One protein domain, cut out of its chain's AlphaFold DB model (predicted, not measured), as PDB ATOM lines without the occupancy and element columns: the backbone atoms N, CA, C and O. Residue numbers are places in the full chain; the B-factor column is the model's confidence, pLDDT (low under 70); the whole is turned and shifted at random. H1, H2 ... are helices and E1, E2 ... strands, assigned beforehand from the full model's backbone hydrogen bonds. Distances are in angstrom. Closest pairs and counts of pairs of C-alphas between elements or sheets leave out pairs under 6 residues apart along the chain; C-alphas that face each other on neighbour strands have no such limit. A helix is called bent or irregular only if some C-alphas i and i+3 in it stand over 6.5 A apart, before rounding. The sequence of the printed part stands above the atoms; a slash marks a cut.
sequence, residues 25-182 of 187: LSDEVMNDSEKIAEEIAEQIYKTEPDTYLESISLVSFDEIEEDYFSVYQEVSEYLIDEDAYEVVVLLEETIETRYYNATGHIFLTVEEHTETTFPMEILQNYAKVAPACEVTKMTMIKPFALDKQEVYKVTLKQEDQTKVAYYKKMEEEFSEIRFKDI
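Overview. This is residues 25 to 182 of the 187 residues of an uncharacterized protein of Flammeovirga sp. SJP92 (UniProt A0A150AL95). One long, twisted sheet of eight strands curls round the short helix H2, while on its other face the long helix H1 covers E1 and E2 at one end and H3 packs on E7 and E8 at the other. Residues 25 to 31 stick out, of which 27 to 31 belong to H1. The printed part has 158 residues, with three named helices and eight named strands in the order H1 E1 H2 E2 E3 E4 H3 E5 E6 E7 E8; the sheet runs E1 to E8 in number order, all antiparallel. The class is mixed, helices and strands. The whole is compact, with a radius of gyration of the C-alphas of 17.2 A, and elongated, spanning 55 by 34 by 34 A.

Arrangement. The sheet runs from edge strand E1, residues 52 to 59, through E2, 84 to 90, E3, 95 to 100, E4, 106 to 113, E5, 134 to 143, E6, 151 to 158, and E7, 161 to 169, to edge strand E8, 174 to 181. E2 E3 E4 and E5 E6 E7 E8 are meanders, each strand the antiparallel neighbour of the one before. Within hydrogen-bond range are N 57 and O 86 of E1 and E2, 2.8 A, N 87 and O 98 of E2 and E3, 2.8 A, N 97 and O 110 of E3 and E4, 2.8 A, N 111 and O 140 of E4 and E5, 2.8 A, N 139 and O 153 of E5 and E6, 2.9 A, N 154 and O 165 of E6 and E7, 2.8 A, and N 166 and O 178 of E7 and E8, 2.9 A. E8 bends by 53 degrees at residue 177. H2, residues 61 to 72, is on the sheet; its closest C-alphas to E5 are Asp 67 and Ile 141, 7.3 A. It is irregular, C-alphas 63 and 66 being 7.1 A apart. H3, residues 120 to 129, is on the opposite face from H2; its closest C-alphas to E8 are Ile 122 and Phe 174, 6.6 A. H1, residues 27 to 47, lies over E1 and E2 at a height over the sheet of 9.9 A, slantwise to the strands, at 36 degrees to E2 on the local plane; its closest C-alphas to E1 are Ala 37 and Ile 56, 6.9 A. With H1 and H3 on one face and H2 on the other, there are three layers, helices on both faces of a sheet. H1, H2 and H3 are apart from one another. The O i to N i+4 pairs within hydrogen-bond range are 15 of 17 in H1, 4 of 8 in H2 and 5 of 6 in H3.

Along the chain. E5 is 27.1 A long, E7 26.7 A and H1 31.0 A. H1 begins at C-alpha 27 (165.675, 136.976, 221.060), and E8 ends at C-alpha 181 (148.438, 175.054, 211.094).

Size, cuts and confidence. The C-alphas farthest apart, of Asp 27 and Lys 128, are 56.1 A apart. The printed part has no cut; the link from H2 to E2, 11 residues, is long. Mean pLDDT of the printed part is 76.0; residues 25 to 33, 61 to 82, 126 to 132, 146 and 177 to 182 are under 70.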
ATOM      1  N   LEU A  25     165.562 144.460 221.663       38.75
ATOM      2  CA  LEU A  25     164.586 143.412 222.013       38.75
ATOM      3  C   LEU A  25     165.264 142.045 222.208       38.75
ATOM      4  O   LEU A  25     166.216 141.709 221.505       38.75
ATOM      5  N   SER A  26     164.820 141.289 223.216       42.19
ATOM      6  CA  SER A  26     165.306 139.936 223.522       42.19
ATOM      7  C   SER A  26     164.948 138.947 222.410       42.19
ATOM      8  O   SER A  26     163.863 139.050 221.843       42.19
ATOM      9  N   ASP A  27     165.806 137.954 222.159       44.56
ATOM     10  CA  ASP A  27     165.675 136.976 221.060       44.56
ATOM     11  C   ASP A  27     164.300 136.265 220.979       44.56
ATOM     12  O   ASP A  27     163.873 135.903 219.886       44.56
ATOM     13  N   GLU A  28     163.579 136.091 222.097       43.91
ATOM     14  CA  GLU A  28     162.210 135.532 222.108       43.91
ATOM     15  C   GLU A  28     161.168 136.463 221.461       43.91
ATOM     16  O   GLU A  28     160.333 135.994 220.697       43.91
ATOM     17  N   VAL A  29     161.257 137.778 221.690       47.66
ATOM     18  CA  VAL A  29     160.318 138.776 221.139       47.66
ATOM     19  C   VAL A  29     160.533 138.951 219.634       47.66
ATOM     20  O   VAL A  29     159.580 139.133 218.884       47.66
ATOM     21  N   MET A  30     161.782 138.825 219.169       50.16
ATOM     22  CA  MET A  30     162.117 138.920 217.743       50.16
ATOM     23  C   MET A  30     161.429 137.819 216.919       50.16
ATOM     24  O   MET A  30     160.973 138.078 215.809       50.16
ATOM     25  N   ASN A  31     161.314 136.612 217.480       58.66
ATOM     26  CA  ASN A  31     160.682 135.469 216.819       58.66
ATOM     27  C   ASN A  31     159.161 135.661 216.664       58.66
ATOM     28  O   ASN A  31     158.589 135.298 215.640       58.66
ATOM     29  N   ASP A  32     158.517 136.282 217.656       65.88
ATOM     30  CA  ASP A  32     157.085 136.580 217.602       65.88
ATOM     31  C   ASP A  32     156.787 137.715 216.610       65.88
ATOM     32  O   ASP A  32     155.838 137.612 215.834       65.88
ATOM     33  N   SER A  33     157.626 138.755 216.559       67.81
ATOM     34  CA  SER A  33     157.451 139.860 215.609       67.81
ATOM     35  C   SER A  33     157.648 139.452 214.149       67.81
ATOM     36  O   SER A  33     156.854 139.840 213.293       67.81
ATOM     37  N   GLU A  34     158.678 138.650 213.856       74.12
ATOM     38  CA  GLU A  34     158.899 138.110 212.508       74.12
ATOM     39  C   GLU A  34     157.712 137.240 212.071       74.12
ATOM     40  O   GLU A  34     157.208 137.391 210.960       74.12
ATOM     41  N   LYS A  35     157.192 136.408 212.982       78.62
ATOM     42  CA  LYS A  35     156.017 135.575 212.727       78.62
ATOM     43  C   LYS A  35     154.756 136.398 212.446       78.62
ATOM     44  O   LYS A  35     154.023 136.076 211.517       78.62
ATOM     45  N   ILE A  36     154.498 137.458 213.214       79.94
ATOM     46  CA  ILE A  36     153.338 138.334 212.981       79.94
ATOM     47  C   ILE A  36     153.458 139.038 211.624       79.94
ATOM     48  O   ILE A  36     152.486 139.091 210.873       79.94
ATOM     49  N   ALA A  37     154.646 139.538 211.271       82.44
ATOM     50  CA  ALA A  37     154.876 140.167 209.973       82.44
ATOM     51  C   ALA A  37     154.648 139.188 208.803       82.44
ATOM     52  O   ALA A  37     154.039 139.564 207.798       82.44
ATOM     53  N   GLU A  38     155.086 137.931 208.938       81.50
ATOM     54  CA  GLU A  38     154.798 136.865 207.970       81.50
ATOM     55  C   GLU A  38     153.291 136.587 207.859       81.50
ATOM     56  O   GLU A  38     152.758 136.558 206.749       81.50
ATOM     57  N   GLU A  39     152.587 136.451 208.986       84.12
ATOM     58  CA  GLU A  39     151.135 136.225 209.017       84.12
ATOM     59  C   GLU A  39     150.357 137.371 208.342       84.12
ATOM     60  O   GLU A  39     149.435 137.118 207.559       84.12
ATOM     61  N   ILE A  40     150.764 138.627 208.568       84.00
ATOM     62  CA  ILE A  40     150.183 139.802 207.901       84.00
ATOM     63  C   ILE A  40     150.410 139.730 206.385       84.00
ATOM     64  O   ILE A  40     149.463 139.889 205.608       84.00
ATOM     65  N   ALA A  41     151.642 139.462 205.945       84.94
ATOM     66  CA  ALA A  41     151.967 139.367 204.524       84.94
ATOM     67  C   ALA A  41     151.176 138.242 203.832       84.94
ATOM     68  O   ALA A  41     150.600 138.454 202.760       84.94
ATOM     69  N   GLU A  42     151.087 137.059 204.451       84.56
ATOM     70  CA  GLU A  42     150.285 135.942 203.941       84.56
ATOM     71  C   GLU A  42     148.802 136.311 203.811       84.56
ATOM     72  O   GLU A  42     148.165 135.986 202.804       84.56
ATOM     73  N   GLN A  43     148.242 137.009 204.803       84.50
ATOM     74  CA  GLN A  43     146.852 137.454 204.769       84.50
ATOM     75  C   GLN A  43     146.593 138.448 203.630       84.50
ATOM     76  O   GLN A  43     145.565 138.325 202.949       84.50
ATOM     77  N   ILE A  44     147.510 139.395 203.400       82.88
ATOM     78  CA  ILE A  44     147.419 140.363 202.298       82.88
ATOM     79  C   ILE A  44     147.401 139.615 200.967       82.88
ATOM     80  O   ILE A  44     146.418 139.716 200.242       82.88
ATOM     81  N   TYR A  45     148.392 138.767 200.685       84.38
ATOM     82  CA  TYR A  45     148.451 138.044 199.407       84.38
ATOM     83  C   TYR A  45     147.307 137.048 199.198       84.38
ATOM     84  O   TYR A  45     146.959 136.716 198.065       84.38
ATOM     85  N   LYS A  46     146.694 136.559 200.277       82.56
ATOM     86  CA  LYS A  46     145.502 135.714 200.186       82.56
ATOM     87  C   LYS A  46     144.247 136.508 199.821       82.56
ATOM     88  O   LYS A  46     143.367 135.962 199.158       82.56
ATOM     89  N   THR A  47     144.141 137.746 200.293       82.62
ATOM     90  CA  THR A  47     142.950 138.590 200.109       82.62
ATOM     91  C   THR A  47     143.048 139.421 198.833       82.62
ATOM     92  O   THR A  47     142.070 139.556 198.104       82.62
ATOM     93  N   GLU A  48     144.241 139.923 198.542       83.00
ATOM     94  CA  GLU A  48     144.556 140.840 197.456       83.00
ATOM     95  C   GLU A  48     145.841 140.345 196.758       83.00
ATOM     96  O   GLU A  48     146.938 140.847 196.999       83.00
ATOM     97  N   PRO A  49     145.751 139.292 195.926       79.69
ATOM     98  CA  PRO A  49     146.926 138.603 195.383       79.69
ATOM     99  C   PRO A  49     147.756 139.443 194.405       79.69
ATOM    100  O   PRO A  49     148.932 139.147 194.201       79.69
ATOM    101  N   ASP A  50     147.153 140.468 193.802       81.75
ATOM    102  CA  ASP A  50     147.793 141.333 192.803       81.75
ATOM    103  C   ASP A  50     148.483 142.561 193.426       81.75
ATOM    104  O   ASP A  50     149.111 143.359 192.731       81.75
ATOM    105  N   THR A  51     148.386 142.699 194.745       81.12
ATOM    106  CA  THR A  51     148.931 143.809 195.515       81.12
ATOM    107  C   THR A  51     150.452 143.722 195.663       81.12
ATOM    108  O   THR A  51     151.011 142.647 195.892       81.12
ATOM    109  N   TYR A  52     151.144 144.863 195.601       87.50
ATOM    110  CA  TYR A  52     152.574 144.931 195.900       87.50
ATOM    111  C   TYR A  52     152.812 145.420 197.333       87.50
ATOM    112  O   TYR A  52     152.463 146.542 197.687       87.50
ATOM    113  N   LEU A  53     153.436 144.572 198.150       86.31
ATOM    114  CA  LEU A  53     153.873 144.905 199.502       86.31
ATOM    115  C   LEU A  53     155.225 145.628 199.436       86.31
ATOM    116  O   LEU A  53     156.229 145.016 199.063       86.31
ATOM    117  N   GLU A  54     155.252 146.914 199.781       83.75
ATOM    118  CA  GLU A  54     156.473 147.727 199.763       83.75
ATOM    119  C   GLU A  54     157.294 147.537 201.042       83.75
ATOM    120  O   GLU A  54     158.493 147.250 200.975       83.75
ATOM    121  N   SER A  55     156.656 147.646 202.208       84.00
ATOM    122  CA  SER A  55     157.329 147.500 203.500       84.00
ATOM    123  C   SER A  55     156.389 147.027 204.602       84.00
ATOM    124  O   SER A  55     155.192 147.297 204.577       84.00
ATOM    125  N   ILE A  56     156.968 146.352 205.595       85.69
ATOM    126  CA  ILE A  56     156.380 146.124 206.917       85.69
ATOM    127  C   ILE A  56     157.410 146.636 207.919       85.69
ATOM    128  O   ILE A  56     158.558 146.182 207.900       85.69
ATOM    129  N   SER A  57     157.032 147.595 208.756       83.44
ATOM    130  CA  SER A  57     157.908 148.173 209.770       83.44
ATOM    131  C   SER A  57     157.186 148.290 211.105       83.44
ATOM    132  O   SER A  57     155.962 148.353 211.151       83.44
ATOM    133  N   LEU A  58     157.945 148.246 212.197       83.56
ATOM    134  CA  LEU A  58     157.406 148.492 213.526       83.56
ATOM    135  C   LEU A  58     157.543 149.989 213.811       83.56
ATOM    136  O   LEU A  58     158.655 150.517 213.753       83.56
ATOM    137  N   VAL A  59     156.427 150.647 214.094       77.94
ATOM    138  CA  VAL A  59     156.347 152.082 214.366       77.94
ATOM    139  C   VAL A  59     155.770 152.310 215.751       77.94
ATOM    140  O   VAL A  59     154.902 151.565 216.223       77.94
ATOM    141  N   SER A  60     156.267 153.348 216.411       74.50
ATOM    142  CA  SER A  60     155.725 153.736 217.708       74.50
ATOM    143  C   SER A  60     154.397 154.460 217.522       74.50
ATOM    144  O   SER A  60     154.150 155.100 216.498       74.50
ATOM    145  N   PHE A  61     153.536 154.398 218.530       67.81
ATOM    146  CA  PHE A  61     152.233 155.040 218.445       67.81
ATOM    147  C   PHE A  61     152.301 156.567 218.260       67.81
ATOM    148  O   PHE A  61     151.459 157.134 217.560       67.81
ATOM    149  N   ASP A  62     153.337 157.218 218.797       66.25
ATOM    150  CA  ASP A  62     153.594 158.654 218.623       66.25
ATOM    151  C   ASP A  62     153.703 159.048 217.135       66.25
ATOM    152  O   ASP A  62     153.293 160.139 216.741       66.25
ATOM    153  N   GLU A  63     154.203 158.147 216.281       65.69
ATOM    154  CA  GLU A  63     154.351 158.384 214.837       65.69
ATOM    155  C   GLU A  63     153.006 158.308 214.091       65.69
ATOM    156  O   GLU A  63     152.848 158.909 213.029       65.69
ATOM    157  N   ILE A  64     152.007 157.631 214.669       68.00
ATOM    158  CA  ILE A  64     150.665 157.435 214.093       68.00
ATOM    159  C   ILE A  64     149.656 158.443 214.677       68.00
ATOM    160  O   ILE A  64     148.579 158.681 214.116       68.00
ATOM    161  N   GLU A  65     150.002 159.067 215.810       61.28
ATOM    162  CA  GLU A  65     149.128 159.933 216.602       61.28
ATOM    163  C   GLU A  65     148.496 161.049 215.754       61.28
ATOM    164  O   GLU A  65     147.293 161.326 215.858       61.28
ATOM    165  N   GLU A  66     149.280 161.671 214.868       61.34
ATOM    166  CA  GLU A  66     148.818 162.798 214.060       61.34
ATOM    167  C   GLU A  66     147.686 162.433 213.104       61.34
ATOM    168  O   GLU A  66     146.771 163.243 212.920       61.34
ATOM    169  N   ASP A  67     147.715 161.241 212.516       61.53
ATOM    170  CA  ASP A  67     146.691 160.797 211.572       61.53
ATOM    171  C   ASP A  67     145.451 160.255 212.298       61.53
ATOM    172  O   ASP A  67     144.325 160.469 211.845       61.53
ATOM    173  N   TYR A  68     145.616 159.647 213.476       61.78
ATOM    174  CA  TYR A  68     144.504 159.055 214.227       61.78
ATOM    175  C   TYR A  68     143.797 160.049 215.171       61.78
ATOM    176  O   TYR A  68     142.577 160.256 215.096       61.78
ATOM    177  N   PHE A  69     144.530 160.730 216.057       58.25
ATOM    178  CA  PHE A  69     143.930 161.584 217.093       58.25
ATOM    179  C   PHE A  69     143.492 162.948 216.604       58.25
ATOM    180  O   PHE A  69     142.532 163.510 217.148       58.25
ATOM    181  N   SER A  70     144.145 163.490 215.571       57.59
ATOM    182  CA  SER A  70     143.724 164.770 214.992       57.59
ATOM    183  C   SER A  70     142.256 164.752 214.562       57.59
ATOM    184  O   SER A  70     141.620 165.811 214.523       57.59
ATOM    185  N   VAL A  71     141.733 163.556 214.285       59.56
ATOM    186  CA  VAL A  71     140.424 163.307 213.697       59.56
ATOM    187  C   VAL A  71     139.418 162.724 214.687       59.56
ATOM    188  O   VAL A  71     138.275 163.188 214.718       59.56
ATOM    189  N   TYR A  72     139.802 161.717 215.477       63.16
ATOM    190  CA  TYR A  72     138.840 160.971 216.294       63.16
ATOM    191  C   TYR A  72     138.802 161.385 217.769       63.16
ATOM    192  O   TYR A  72     137.857 160.985 218.432       63.16
ATOM    193  N   GLN A  73     139.749 162.207 218.264       54.06
ATOM    194  CA  GLN A  73     139.830 162.760 219.642       54.06
ATOM    195  C   GLN A  73     139.644 161.768 220.810       54.06
ATOM    196  O   GLN A  73     139.638 162.169 221.972       54.06
ATOM    197  N   GLU A  74     139.526 160.480 220.523       48.09
ATOM    198  CA  GLU A  74     139.299 159.419 221.481       48.09
ATOM    199  C   GLU A  74     140.550 158.569 221.553       48.09
ATOM    200  O   GLU A  74     141.059 158.078 220.544       48.09
ATOM    201  N   VAL A  75     141.020 158.398 222.780       44.34
ATOM    202  CA  VAL A  75     142.057 157.442 223.109       44.34
ATOM    203  C   VAL A  75     141.467 156.060 222.854       44.34
ATOM    204  O   VAL A  75     140.632 155.590 223.622       44.34
ATOM    205  N   SER A  76     141.812 155.438 221.725       50.47
ATOM    206  CA  SER A  76     141.433 154.048 221.509       50.47
ATOM    207  C   SER A  76     142.106 153.234 222.607       50.47
ATOM    208  O   SER A  76     143.329 153.264 222.722       50.47
ATOM    209  N   GLU A  77     141.325 152.517 223.415       44.91
ATOM    210  CA  GLU A  77     141.832 151.646 224.488       44.91
ATOM    211  C   GLU A  77     142.839 150.594 223.972       44.91
ATOM    212  O   GLU A  77     143.539 149.975 224.765       44.91
ATOM    213  N   TYR A  78     142.935 150.420 222.649       48.47
ATOM    214  CA  TYR A  78     143.846 149.516 221.952       48.47
ATOM    215  C   TYR A  78     145.231 150.096 221.632       48.47
ATOM    216  O   TYR A  78     146.063 149.354 221.126       48.47
ATOM    217  N   LEU A  79     145.472 151.397 221.835       52.97
ATOM    218  CA  LEU A  79     146.636 152.075 221.244       52.97
ATOM    219  C   LEU A  79     147.555 152.791 222.245       52.97
ATOM    220  O   LEU A  79     148.555 153.367 221.846       52.97
ATOM    221  N   ILE A  80     147.228 152.792 223.538       49.09
ATOM    222  CA  ILE A  80     147.818 153.754 224.488       49.09
ATOM    223  C   ILE A  80     149.300 153.495 224.793       49.09
ATOM    224  O   ILE A  80     149.970 154.426 225.212       49.09
ATOM    225  N   ASP A  81     149.836 152.296 224.551       52.81
ATOM    226  CA  ASP A  81     151.211 151.949 224.949       52.81
ATOM    227  C   ASP A  81     151.868 150.875 224.043       52.81
ATOM    228  O   ASP A  81     152.837 150.237 224.454       52.81
ATOM    229  N   GLU A  82     151.348 150.624 222.832       63.28
ATOM    230  CA  GLU A  82     151.800 149.502 221.987       63.28
ATOM    231  C   GLU A  82     152.409 149.961 220.652       63.28
ATOM    232  O   GLU A  82     151.868 150.829 219.968       63.28
ATOM    233  N   ASP A  83     153.529 149.335 220.277       73.38
ATOM    234  CA  ASP A  83     154.082 149.413 218.926       73.38
ATOM    235  C   ASP A  83     153.081 148.821 217.917       73.38
ATOM    236  O   ASP A  83     152.421 147.808 218.183       73.38
ATOM    237  N   ALA A  84     152.986 149.424 216.735       80.81
ATOM    238  CA  ALA A  84     152.138 148.951 215.648       80.81
ATOM    239  C   ALA A  84     152.985 148.541 214.442       80.81
ATOM    240  O   ALA A  84     154.065 149.077 214.208       80.81
ATOM    241  N   TYR A  85     152.479 147.606 213.642       85.19
ATOM    242  CA  TYR A  85     153.064 147.320 212.339       85.19
ATOM    243  C   TYR A  85     152.476 148.278 211.310       85.19
ATOM    244  O   TYR A  85     151.281 148.216 211.015       85.19
ATOM    245  N   GLU A  86     153.317 149.139 210.757       87.38
ATOM    246  CA  GLU A  86     153.027 149.928 209.570       87.38
ATOM    247  C   GLU A  86     153.331 149.093 208.329       87.38
ATOM    248  O   GLU A  86     154.446 148.598 208.137       87.38
ATOM    249  N   VAL A  87     152.331 148.942 207.470       86.50
ATOM    250  CA  VAL A  87     152.426 148.161 206.245       86.50
ATOM    251  C   VAL A  87     152.087 149.037 205.056       86.50
ATOM    252  O   VAL A  87     150.949 149.483 204.923       86.50
ATOM    253  N   VAL A  88     153.063 149.257 204.178       86.75
ATOM    254  CA  VAL A  88     152.883 150.062 202.968       86.75
ATOM    255  C   VAL A  88     152.613 149.150 201.784       86.75
ATOM    256  O   VAL A  88     153.336 148.186 201.514       86.75
ATOM    257  N   VAL A  89     151.533 149.467 201.089       87.44
ATOM    258  CA  VAL A  89     150.938 148.661 200.043       87.44
ATOM    259  C   VAL A  89     150.721 149.531 198.811       87.44
ATOM    260  O   VAL A  89     150.038 150.551 198.872       87.44
ATOM    261  N   LEU A  90     151.274 149.115 197.674       83.88
ATOM    262  CA  LEU A  90     151.071 149.779 196.391       83.88
ATOM    263  C   LEU A  90     149.952 149.067 195.629       83.88
ATOM    264  O   LEU A  90     150.096 147.904 195.232       83.88
ATOM    265  N   LEU A  91     148.845 149.779 195.428       83.19
ATOM    266  CA  LEU A  91     147.741 149.378 194.562       83.19
ATOM    267  C   LEU A  91     147.863 150.086 193.204       83.19
ATOM    268  O   LEU A  91     148.719 150.945 193.001       83.19
ATOM    269  N   GLU A  92     147.013 149.713 192.246       77.75
ATOM    270  CA  GLU A  92     147.075 150.248 190.876       77.75
ATOM    271  C   GLU A  92     146.890 151.777 190.820       77.75
ATOM    272  O   GLU A  92     147.541 152.445 190.017       77.75
ATOM    273  N   GLU A  93     146.046 152.336 191.696       77.69
ATOM    274  CA  GLU A  93     145.680 153.762 191.685       77.69
ATOM    275  C   GLU A  93     145.972 154.511 192.997       77.69
ATOM    276  O   GLU A  93     145.874 155.741 193.033       77.69
ATOM    277  N   THR A  94     146.332 153.800 194.068       82.69
ATOM    278  CA  THR A  94     146.522 154.361 195.414       82.69
ATOM    279  C   THR A  94     147.710 153.723 196.125       82.69
ATOM    280  O   THR A  94     148.126 152.602 195.823       82.69
ATOM    281  N   ILE A  95     148.259 154.454 197.092       88.00
ATOM    282  CA  ILE A  95     149.221 153.925 198.061       88.00
ATOM    283  C   ILE A  95     148.480 153.812 199.383       88.00
ATOM    284  O   ILE A  95     147.933 154.805 199.858       88.00
ATOM    285  N   GLU A  96     148.446 152.627 199.976       91.88
ATOM    286  CA  GLU A  96     147.832 152.421 201.281       91.88
ATOM    287  C   GLU A  96     148.892 152.173 202.343       91.88
ATOM    288  O   GLU A  96     149.763 151.323 202.193       91.88
ATOM    289  N   THR A  97     148.777 152.886 203.452       91.00
ATOM    290  CA  THR A  97     149.491 152.598 204.690       91.00
ATOM    291  C   THR A  97     148.498 151.984 205.667       91.00
ATOM    292  O   THR A  97     147.523 152.622 206.062       91.00
ATOM    293  N   ARG A  98     148.702 150.720 206.023       90.69
ATOM    294  CA  ARG A  98     147.826 149.939 206.898       90.69
ATOM    295  C   ARG A  98     148.529 149.707 208.226       90.69
ATOM    296  O   ARG A  98     149.651 149.215 208.245       90.69
ATOM    297  N   TYR A  99     147.857 150.016 209.324       87.25
ATOM    298  CA  TYR A  99     148.387 149.836 210.667       87.25
ATOM    299  C   TYR A  99     147.721 148.648 211.351       87.25
ATOM    300  O   TYR A  99     146.489 148.569 211.451       87.25
ATOM    301  N   TYR A 100     148.557 147.731 211.831       86.06
ATOM    302  CA  TYR A 100     148.160 146.516 212.527       86.06
ATOM    303  C   TYR A 100     148.665 146.553 213.964       86.06
ATOM    304  O   TYR A 100     149.767 147.023 214.234       86.06
ATOM    305  N   ASN A 101     147.866 146.051 214.898       83.44
ATOM    306  CA  ASN A 101     148.292 145.928 216.291       83.44
ATOM    307  C   ASN A 101     149.267 144.747 216.478       83.44
ATOM    308  O   ASN A 101     149.496 143.957 215.559       83.44
ATOM    309  N   ALA A 102     149.768 144.562 217.700       80.50
ATOM    310  CA  ALA A 102     150.675 143.468 218.055       80.50
ATOM    311  C   ALA A 102     150.093 142.052 217.848       80.50
ATOM    312  O   ALA A 102     150.813 141.066 217.956       80.50
ATOM    313  N   THR A 103     148.798 141.924 217.544       81.62
ATOM    314  CA  THR A 103     148.140 140.640 217.244       81.62
ATOM    315  C   THR A 103     147.895 140.416 215.751       81.62
ATOM    316  O   THR A 103     147.238 139.442 215.392       81.62
ATOM    317  N   GLY A 104     148.376 141.311 214.881       81.12
ATOM    318  CA  GLY A 104     148.180 141.216 213.433       81.12
ATOM    319  C   GLY A 104     146.782 141.630 212.963       81.12
ATOM    320  O   GLY A 104     146.398 141.328 211.837       81.12
ATOM    321  N   HIS A 105     146.005 142.335 213.792       85.19
ATOM    322  CA  HIS A 105     144.712 142.881 213.383       85.19
ATOM    323  C   HIS A 105     144.859 144.325 212.911       85.19
ATOM    324  O   HIS A 105     145.378 145.174 213.638       85.19
ATOM    325  N   ILE A 106     144.346 144.604 211.712       86.88
ATOM    326  CA  ILE A 106     144.281 145.957 211.163       86.88
ATOM    327  C   ILE A 106     143.326 146.825 211.989       86.88
ATOM    328  O   ILE A 106     142.227 146.393 212.340       86.88
ATOM    329  N   PHE A 107     143.733 148.055 212.291       83.31
ATOM    330  CA  PHE A 107     142.892 149.020 213.007       83.31
ATOM    331  C   PHE A 107     142.754 150.367 212.286       83.31
ATOM    332  O   PHE A 107     141.792 151.099 212.548       83.31
ATOM    333  N   LEU A 108     143.667 150.685 211.365       85.38
ATOM    334  CA  LEU A 108     143.671 151.929 210.599       85.38
ATOM    335  C   LEU A 108     144.247 151.695 209.201       85.38
ATOM    336  O   LEU A 108     145.282 151.054 209.061       85.38
ATOM    337  N   THR A 109     143.617 152.281 208.190       89.19
ATOM    338  CA  THR A 109     144.169 152.408 206.838       89.19
ATOM    339  C   THR A 109     144.235 153.885 206.474       89.19
ATOM    340  O   THR A 109     143.283 154.628 206.707       89.19
ATOM    341  N   VAL A 110     145.348 154.319 205.898       89.69
ATOM    342  CA  VAL A 110     145.532 155.649 205.319       89.69
ATOM    343  C   VAL A 110     145.823 155.474 203.837       89.69
ATOM    344  O   VAL A 110     146.823 154.870 203.468       89.69
ATOM    345  N   GLU A 111     144.945 155.984 202.985       91.94
ATOM    346  CA  GLU A 111     145.055 155.871 201.531       91.94
ATOM    347  C   GLU A 111     145.500 157.210 200.956       91.94
ATOM    348  O   GLU A 111     144.862 158.234 201.199       91.94
ATOM    349  N   GLU A 112     146.591 157.224 200.199       90.88
ATOM    350  CA  GLU A 112     147.022 158.387 199.434       90.88
ATOM    351  C   GLU A 112     146.312 158.424 198.084       90.88
ATOM    352  O   GLU A 112     146.307 157.453 197.325       90.88
ATOM    353  N   HIS A 113     145.740 159.584 197.780       89.25
ATOM    354  CA  HIS A 113     144.968 159.821 196.574       89.25
ATOM    355  C   HIS A 113     145.635 160.844 195.666       89.25
ATOM    356  O   HIS A 113     146.247 161.821 196.097       89.25
ATOM    357  N   THR A 114     145.416 160.651 194.372       86.12
ATOM    358  CA  THR A 114     145.615 161.670 193.340       86.12
ATOM    359  C   THR A 114     144.368 162.550 193.217       86.12
ATOM    360  O   THR A 114     143.282 162.161 193.657       86.12
ATOM    361  N   GLU A 115     144.478 163.696 192.537       82.31
ATOM    362  CA  GLU A 115     143.332 164.587 192.271       82.31
ATOM    363  C   GLU A 115     142.170 163.877 191.557       82.31
ATOM    364  O   GLU A 115     141.019 164.271 191.714       82.31
ATOM    365  N   THR A 116     142.455 162.824 190.780       82.62
ATOM    366  CA  THR A 116     141.440 162.066 190.035       82.62
ATOM    367  C   THR A 116     140.690 161.053 190.891       82.62
ATOM    368  O   THR A 116     139.574 160.680 190.545       82.62
ATOM    369  N   THR A 117     141.299 160.597 191.986       85.25
ATOM    370  CA  THR A 117     140.732 159.570 192.880       85.25
ATOM    371  C   THR A 117     140.133 160.159 194.160       85.25
ATOM    372  O   THR A 117     139.397 159.475 194.865       85.25
ATOM    373  N   PHE A 118     140.437 161.422 194.468       88.31
ATOM    374  CA  PHE A 118     139.942 162.112 195.656       88.31
ATOM    375  C   PHE A 118     138.576 162.779 195.398       88.31
ATOM    376  O   PHE A 118     138.331 163.230 194.276       88.31
ATOM    377  N   PRO A 119     137.678 162.908 196.400       88.56
ATOM    378  CA  PRO A 119     136.376 163.541 196.196       88.56
ATOM    379  C   PRO A 119     136.494 164.982 195.690       88.56
ATOM    380  O   PRO A 119     136.997 165.879 196.378       88.56
ATOM    381  N   MET A 120     135.999 165.215 194.474       86.19
ATOM    382  CA  MET A 120     136.140 166.494 193.781       86.19
ATOM    383  C   MET A 120     135.420 167.631 194.521       86.19
ATOM    384  O   MET A 120     135.852 168.781 194.452       86.19
ATOM    385  N   GLU A 121     134.354 167.334 195.265       84.94
ATOM    386  CA  GLU A 121     133.615 168.302 196.079       84.94
ATOM    387  C   GLU A 121     134.507 168.946 197.150       84.94
ATOM    388  O   GLU A 121     134.420 170.154 197.386       84.94
ATOM    389  N   ILE A 122     135.414 168.169 197.755       84.62
ATOM    390  CA  ILE A 122     136.372 168.676 198.745       84.62
ATOM    391  C   ILE A 122     137.354 169.639 198.071       84.62
ATOM    392  O   ILE A 122     137.581 170.746 198.566       84.62
ATOM    393  N   LEU A 123     137.879 169.261 196.902       81.56
ATOM    394  CA  LEU A 123     138.811 170.090 196.131       81.56
ATOM    395  C   LEU A 123     138.159 171.404 195.671       81.56
ATOM    396  O   LEU A 123     138.772 172.471 195.742       81.56
ATOM    397  N   GLN A 124     136.890 171.355 195.261       79.12
ATOM    398  CA  GLN A 124     136.125 172.539 194.864       79.12
ATOM    399  C   GLN A 124     135.815 173.471 196.038       79.12
ATOM    400  O   GLN A 124     135.844 174.693 195.868       79.12
ATOM    401  N   ASN A 125     135.503 172.924 197.217       72.81
ATOM    402  CA  ASN A 125     135.313 173.723 198.427       72.81
ATOM    403  C   ASN A 125     136.611 174.426 198.813       72.81
ATOM    404  O   ASN A 125     136.618 175.629 199.072       72.81
ATOM    405  N   TYR A 126     137.725 173.706 198.745       68.31
ATOM    406  CA  TYR A 126     139.029 174.254 199.059       68.31
ATOM    407  C   TYR A 126     139.460 175.394 198.118       68.31
ATOM    408  O   TYR A 126     139.833 176.472 198.590       68.31
ATOM    409  N   ALA A 127     139.326 175.213 196.798       68.00
ATOM    410  CA  ALA A 127     139.694 176.229 195.805       68.00
ATOM    411  C   ALA A 127     138.972 177.578 196.013       68.00
ATOM    412  O   ALA A 127     139.476 178.628 195.612       68.00
ATOM    413  N   LYS A 128     137.798 177.566 196.660       67.25
ATOM    414  CA  LYS A 128     137.031 178.771 197.011       67.25
ATOM    415  C   LYS A 128     137.501 179.426 198.313       67.25
ATOM    416  O   LYS A 128     137.420 180.646 198.426       67.25
ATOM    417  N   VAL A 129     137.950 178.636 199.290       62.19
ATOM    418  CA  VAL A 129     138.263 179.096 200.657       62.19
ATOM    419  C   VAL A 129     139.710 179.579 200.787       62.19
ATOM    420  O   VAL A 129     139.967 180.539 201.511       62.19
ATOM    421  N   ALA A 130     140.655 178.968 200.068       64.56
ATOM    422  CA  ALA A 130     142.076 179.296 200.180       64.56
ATOM    423  C   ALA A 130     142.796 179.252 198.813       64.56
ATOM    424  O   ALA A 130     143.633 178.383 198.575       64.56
ATOM    425  N   PRO A 131     142.523 180.211 197.904       62.62
ATOM    426  CA  PRO A 131     143.029 180.184 196.526       62.62
ATOM    427  C   PRO A 131     144.554 180.358 196.392       62.62
ATOM    428  O   PRO A 131     145.094 180.160 195.310       62.62
ATOM    429  N   ALA A 132     145.250 180.763 197.460       67.44
ATOM    430  CA  ALA A 132     146.695 181.018 197.468       67.44
ATOM    431  C   ALA A 132     147.528 179.845 198.018       67.44
ATOM    432  O   ALA A 132     148.721 180.004 198.268       67.44
ATOM    433  N   CYS A 133     146.900 178.699 198.261       75.62
ATOM    434  CA  CYS A 133     147.500 177.591 198.982       75.62
ATOM    435  C   CYS A 133     147.561 176.350 198.071       75.62
ATOM    436  O   CYS A 133     146.553 175.944 197.492       75.62
ATOM    437  N   GLU A 134     148.736 175.741 197.954       83.69
ATOM    438  CA  GLU A 134     148.997 174.576 197.104       83.69
ATOM    439  C   GLU A 134     148.616 173.282 197.833       83.69
ATOM    440  O   GLU A 134     148.984 173.102 198.993       83.69
ATOM    441  N   VAL A 135     147.888 172.378 197.174       84.50
ATOM    442  CA  VAL A 135     147.606 171.041 197.719       84.50
ATOM    443  C   VAL A 135     148.843 170.169 197.529       84.50
ATOM    444  O   VAL A 135     149.267 169.945 196.402       84.50
ATOM    445  N   THR A 136     149.416 169.667 198.622       85.88
ATOM    446  CA  THR A 136     150.628 168.834 198.576       85.88
ATOM    447  C   THR A 136     150.354 167.362 198.839       85.88
ATOM    448  O   THR A 136     151.136 166.519 198.413       85.88
ATOM    449  N   LYS A 137     149.280 167.035 199.570       86.62
ATOM    450  CA  LYS A 137     148.908 165.647 199.873       86.62
ATOM    451  C   LYS A 137     147.402 165.521 200.071       86.62
ATOM    452  O   LYS A 137     146.802 166.358 200.744       86.62
ATOM    453  N   MET A 138     146.808 164.466 199.528       89.50
ATOM    454  CA  MET A 138     145.404 164.108 199.725       89.50
ATOM    455  C   MET A 138     145.356 162.690 200.265       89.50
ATOM    456  O   MET A 138     145.882 161.772 199.643       89.50
ATOM    457  N   THR A 139     144.759 162.523 201.435       90.50
ATOM    458  CA  THR A 139     144.711 161.232 202.118       90.50
ATOM    459  C   THR A 139     143.316 160.949 202.630       90.50
ATOM    460  O   THR A 139     142.637 161.864 203.095       90.50
ATOM    461  N   MET A 140     142.903 159.694 202.605       90.00
ATOM    462  CA  MET A 140     141.700 159.228 203.277       90.00
ATOM    463  C   MET A 140     142.091 158.318 204.439       90.00
ATOM    464  O   MET A 140     142.859 157.379 204.278       90.00
ATOM    465  N   ILE A 141     141.564 158.614 205.618       87.88
ATOM    466  CA  ILE A 141     141.836 157.926 206.873       87.88
ATOM    467  C   ILE A 141     140.615 157.062 207.189       87.88
ATOM    468  O   ILE A 141     139.521 157.580 207.427       87.88
ATOM    469  N   LYS A 142     140.802 155.746 207.178       87.38
ATOM    470  CA  LYS A 142     139.769 154.724 207.356       87.38
ATOM    471  C   LYS A 142     140.031 153.917 208.630       87.38
ATOM    472  O   LYS A 142     140.921 153.069 208.650       87.38
ATOM    473  N   PRO A 143     139.276 154.152 209.708       84.00
ATOM    474  CA  PRO A 143     139.329 153.303 210.888       84.00
ATOM    475  C   PRO A 143     138.636 151.969 210.598       84.00
ATOM    476  O   PRO A 143     137.631 151.924 209.892       84.00
ATOM    477  N   PHE A 144     139.126 150.878 211.186       80.06
ATOM    478  CA  PHE A 144     138.490 149.563 211.023       80.06
ATOM    479  C   PHE A 144     137.194 149.407 211.846       80.06
ATOM    480  O   PHE A 144     136.378 148.521 211.593       80.06
ATOM    481  N   ALA A 145     136.987 150.267 212.847       72.88
ATOM    482  CA  ALA A 145     135.795 150.247 213.689       72.88
ATOM    483  C   ALA A 145     134.537 150.613 212.876       72.88
ATOM    484  O   ALA A 145     134.452 151.701 212.311       72.88
ATOM    485  N   LEU A 146     133.555 149.703 212.835       65.62
ATOM    486  CA  LEU A 146     132.351 149.793 211.987       65.62
ATOM    487  C   LEU A 146     131.460 151.015 212.261       65.62
ATOM    488  O   LEU A 146     130.636 151.381 211.427       65.62
ATOM    489  N   ASP A 147     131.579 151.615 213.440       72.94
ATOM    490  CA  ASP A 147     130.843 152.801 213.873       72.94
ATOM    491  C   ASP A 147     131.543 154.115 213.496       72.94
ATOM    492  O   ASP A 147     130.943 155.189 213.599       72.94
ATOM    493  N   LYS A 148     132.796 154.053 213.036       73.06
ATOM    494  CA  LYS A 148     133.589 155.232 212.699       73.06
ATOM    495  C   LYS A 148     133.561 155.497 211.196       73.06
ATOM    496  O   LYS A 148     133.821 154.631 210.369       73.06
ATOM    497  N   GLN A 149     133.255 156.741 210.847       80.44
ATOM    498  CA  GLN A 149     133.290 157.209 209.464       80.44
ATOM    499  C   GLN A 149     134.723 157.504 209.025       80.44
ATOM    500  O   GLN A 149     135.516 158.027 209.814       80.44
ATOM    501  N   GLU A 150     135.017 157.236 207.757       87.44
ATOM    502  CA  GLU A 150     136.242 157.677 207.089       87.44
ATOM    503  C   GLU A 150     136.363 159.209 207.068       87.44
ATOM    504  O   GLU A 150     135.365 159.941 207.039       87.44
ATOM    505  N   VAL A 151     137.600 159.698 207.098       86.62
ATOM    506  CA  VAL A 151     137.920 161.126 207.090       86.62
ATOM    507  C   VAL A 151     138.891 161.446 205.978       86.62
ATOM    508  O   VAL A 151     139.908 160.793 205.802       86.62
ATOM    509  N   TYR A 152     138.608 162.522 205.268       87.75
ATOM    510  CA  TYR A 152     139.419 163.004 204.170       87.75
ATOM    511  C   TYR A 152     140.305 164.135 204.681       87.75
ATOM    512  O   TYR A 152     139.816 165.122 205.227       87.75
ATOM    513  N   LYS A 153     141.614 163.986 204.527       86.75
ATOM    514  CA  LYS A 153     142.642 164.931 204.962       86.75
ATOM    515  C   LYS A 153     143.315 165.531 203.732       86.75
ATOM    516  O   LYS A 153     143.796 164.816 202.858       86.75
ATOM    517  N   VAL A 154     143.371 166.856 203.685       86.75
ATOM    518  CA  VAL A 154     144.065 167.617 202.644       86.75
ATOM    519  C   VAL A 154     145.197 168.389 203.308       86.75
ATOM    520  O   VAL A 154     144.958 169.220 204.184       86.75
ATOM    521  N   THR A 155     146.431 168.098 202.907       85.94
ATOM    522  CA  THR A 155     147.634 168.807 203.357       85.94
ATOM    523  C   THR A 155     148.012 169.855 202.329       85.94
ATOM    524  O   THR A 155     148.019 169.597 201.125       85.94
ATOM    525  N   LEU A 156     148.307 171.045 202.828       84.25
ATOM    526  CA  LEU A 156     148.405 172.263 202.055       84.25
ATOM    527  C   LEU A 156     149.679 173.004 202.415       84.25
ATOM    528  O   LEU A 156     150.068 173.055 203.585       84.25
ATOM    529  N   LYS A 157     150.266 173.664 201.425       84.19
ATOM    530  CA  LYS A 157     151.392 174.567 201.607       84.19
ATOM    531  C   LYS A 157     150.990 175.991 201.246       84.19
ATOM    532  O   LYS A 157     150.483 176.255 200.158       84.19
ATOM    533  N   GLN A 158     151.226 176.915 202.169       79.81
ATOM    534  CA  GLN A 158     151.054 178.347 201.956       79.81
ATOM    535  C   GLN A 158     152.328 179.053 202.396       79.81
ATOM    536  O   GLN A 158     152.594 179.135 203.592       79.81
ATOM    537  N   GLU A 159     153.106 179.564 201.440       82.94
ATOM    538  CA  GLU A 159     154.440 180.116 201.716       82.94
ATOM    539  C   GLU A 159     155.310 179.079 202.469       82.94
ATOM    540  O   GLU A 159     155.519 177.974 201.958       82.94
ATOM    541  N   ASP A 160     155.764 179.409 203.682       78.88
ATOM    542  CA  ASP A 160     156.543 178.532 204.570       78.88
ATOM    543  C   ASP A 160     155.674 177.804 205.619       78.88
ATOM    544  O   ASP A 160     156.204 177.212 206.559       78.88
ATOM    545  N   GLN A 161     154.343 177.850 205.490       77.81
ATOM    546  CA  GLN A 161     153.412 177.193 206.410       77.81
ATOM    547  C   GLN A 161     152.804 175.922 205.816       77.81
ATOM    548  O   GLN A 161     152.367 175.905 204.661       77.81
ATOM    549  N   THR A 162     152.690 174.879 206.642       80.94
ATOM    550  CA  THR A 162     151.917 173.672 206.324       80.94
ATOM    551  C   THR A 162     150.601 173.686 207.081       80.94
ATOM    552  O   THR A 162     150.561 173.823 208.306       80.94
ATOM    553  N   LYS A 163     149.504 173.528 206.344       78.25
ATOM    554  CA  LYS A 163     148.144 173.510 206.879       78.25
ATOM    555  C   LYS A 163     147.474 172.197 206.529       78.25
ATOM    556  O   LYS A 163     147.756 171.609 205.491       78.25
ATOM    557  N   VAL A 164     146.578 171.747 207.394       80.00
ATOM    558  CA  VAL A 164     145.803 170.529 207.173       80.00
ATOM    559  C   VAL A 164     144.329 170.818 207.384       80.00
ATOM    560  O   VAL A 164     143.943 171.385 208.410       80.00
ATOM    561  N   ALA A 165     143.523 170.401 206.414       80.12
ATOM    562  CA  ALA A 165     142.072 170.436 206.456       80.12
ATOM    563  C   ALA A 165     141.520 169.009 206.532       80.12
ATOM    564  O   ALA A 165     141.990 168.125 205.816       80.12
ATOM    565  N   TYR A 166     140.527 168.794 207.389       83.50
ATOM    566  CA  TYR A 166     139.872 167.503 207.585       83.50
ATOM    567  C   TYR A 166     138.387 167.601 207.248       83.50
ATOM    568  O   TYR A 166     137.708 168.529 207.696       83.50
ATOM    569  N   TYR A 167     137.873 166.608 206.530       84.12
ATOM    570  CA  TYR A 167     136.500 166.551 206.041       84.12
ATOM    571  C   TYR A 167     135.858 165.204 206.362       84.12
ATOM    572  O   TYR A 167     136.494 164.156 206.250       84.12
ATOM    573  N   LYS A 168     134.575 165.228 206.723       84.69
ATOM    574  CA  LYS A 168     133.741 164.029 206.877       84.69
ATOM    575  C   LYS A 168     132.602 164.058 205.874       84.69
ATOM    576  O   LYS A 168     132.059 165.125 205.579       84.69
ATOM    577  N   LYS A 169     132.232 162.881 205.376       81.12
ATOM    578  CA  LYS A 169     131.048 162.724 204.539       81.12
ATOM    579  C   LYS A 169     129.793 162.775 205.413       81.12
ATOM    580  O   LYS A 169     129.578 161.906 206.252       81.12
ATOM    581  N   MET A 170     128.977 163.795 205.198       77.56
ATOM    582  CA  MET A 170     127.591 163.875 205.660       77.56
ATOM    583  C   MET A 170     126.680 163.397 204.518       77.56
ATOM    584  O   MET A 170     127.151 163.264 203.392       77.56
ATOM    585  N   GLU A 171     125.404 163.115 204.802       76.31
ATOM    586  CA  GLU A 171     124.445 162.443 203.895       76.31
ATOM    587  C   GLU A 171     124.669 162.707 202.391       76.31
ATOM    588  O   GLU A 171     124.893 161.757 201.640       76.31
ATOM    589  N   GLU A 172     124.694 163.977 201.967       70.06
ATOM    590  CA  GLU A 172     124.911 164.377 200.566       70.06
ATOM    591  C   GLU A 172     126.097 165.341 200.357       70.06
ATOM    592  O   GLU A 172     126.373 165.738 199.227       70.06
ATOM    593  N   GLU A 173     126.828 165.719 201.413       75.00
ATOM    594  CA  GLU A 173     127.861 166.766 201.349       75.00
ATOM    595  C   GLU A 173     129.078 166.448 202.223       75.00
ATOM    596  O   GLU A 173     128.986 165.760 203.237       75.00
ATOM    597  N   PHE A 174     130.236 167.007 201.869       75.81
ATOM    598  CA  PHE A 174     131.415 166.981 202.731       75.81
ATOM    599  C   PHE A 174     131.450 168.217 203.622       75.81
ATOM    600  O   PHE A 174     131.470 169.346 203.129       75.81
ATOM    601  N   SER A 175     131.511 167.997 204.933       72.81
ATOM    602  CA  SER A 175     131.647 169.068 205.918       72.81
ATOM    603  C   SER A 175     133.080 169.133 206.436       72.81
ATOM    604  O   SER A 175     133.654 168.106 206.811       72.81
ATOM    605  N   GLU A 176     133.665 170.334 206.452       72.69
ATOM    606  CA  GLU A 176     134.943 170.582 207.122       72.69
ATOM    607  C   GLU A 176     134.748 170.448 208.632       72.69
ATOM    608  O   GLU A 176     133.892 171.101 209.229       72.69
ATOM    609  N   ILE A 177     135.561 169.604 209.258       62.84
ATOM    610  CA  ILE A 177     135.498 169.365 210.702       62.84
ATOM    611  C   ILE A 177     136.640 170.042 211.457       62.84
ATOM    612  O   ILE A 177     136.516 170.290 212.657       62.84
ATOM    613  N   ARG A 178     137.764 170.329 210.785       66.94
ATOM    614  CA  ARG A 178     138.943 170.939 211.407       66.94
ATOM    615  C   ARG A 178     139.900 171.520 210.365       66.94
ATOM    616  O   ARG A 178     140.210 170.857 209.381       66.94
ATOM    617  N   PHE A 179     140.466 172.686 210.676       63.12
ATOM    618  CA  PHE A 179     141.582 173.297 209.953       63.12
ATOM    619  C   PHE A 179     142.697 173.665 210.942       63.12
ATOM    620  O   PHE A 179     142.436 174.337 211.944       63.12
ATOM    621  N   LYS A 180     143.927 173.192 210.718       66.94
ATOM    622  CA  LYS A 180     145.057 173.380 211.647       66.94
ATOM    623  C   LYS A 180     146.321 173.803 210.897       66.94
ATOM    624  O   LYS A 180     146.648 173.228 209.865       66.94
ATOM    625  N   ASP A 181     147.045 174.771 211.455       60.50
ATOM    626  CA  ASP A 181     148.438 175.054 211.094       60.50
ATOM    627  C   ASP A 181     149.350 174.081 211.858       60.50
ATOM    628  O   ASP A 181     149.284 173.998 213.089       60.50
ATOM    629  N   ILE A 182     150.148 173.305 211.127       60.81
ATOM    630  CA  ILE A 182     151.040 172.274 211.673       60.81
ATOM    631  C   ILE A 182     152.516 172.572 211.398       60.81
ATOM    632  O   ILE A 182     153.363 171.701 211.570       60.81
TER     633      ILE A 182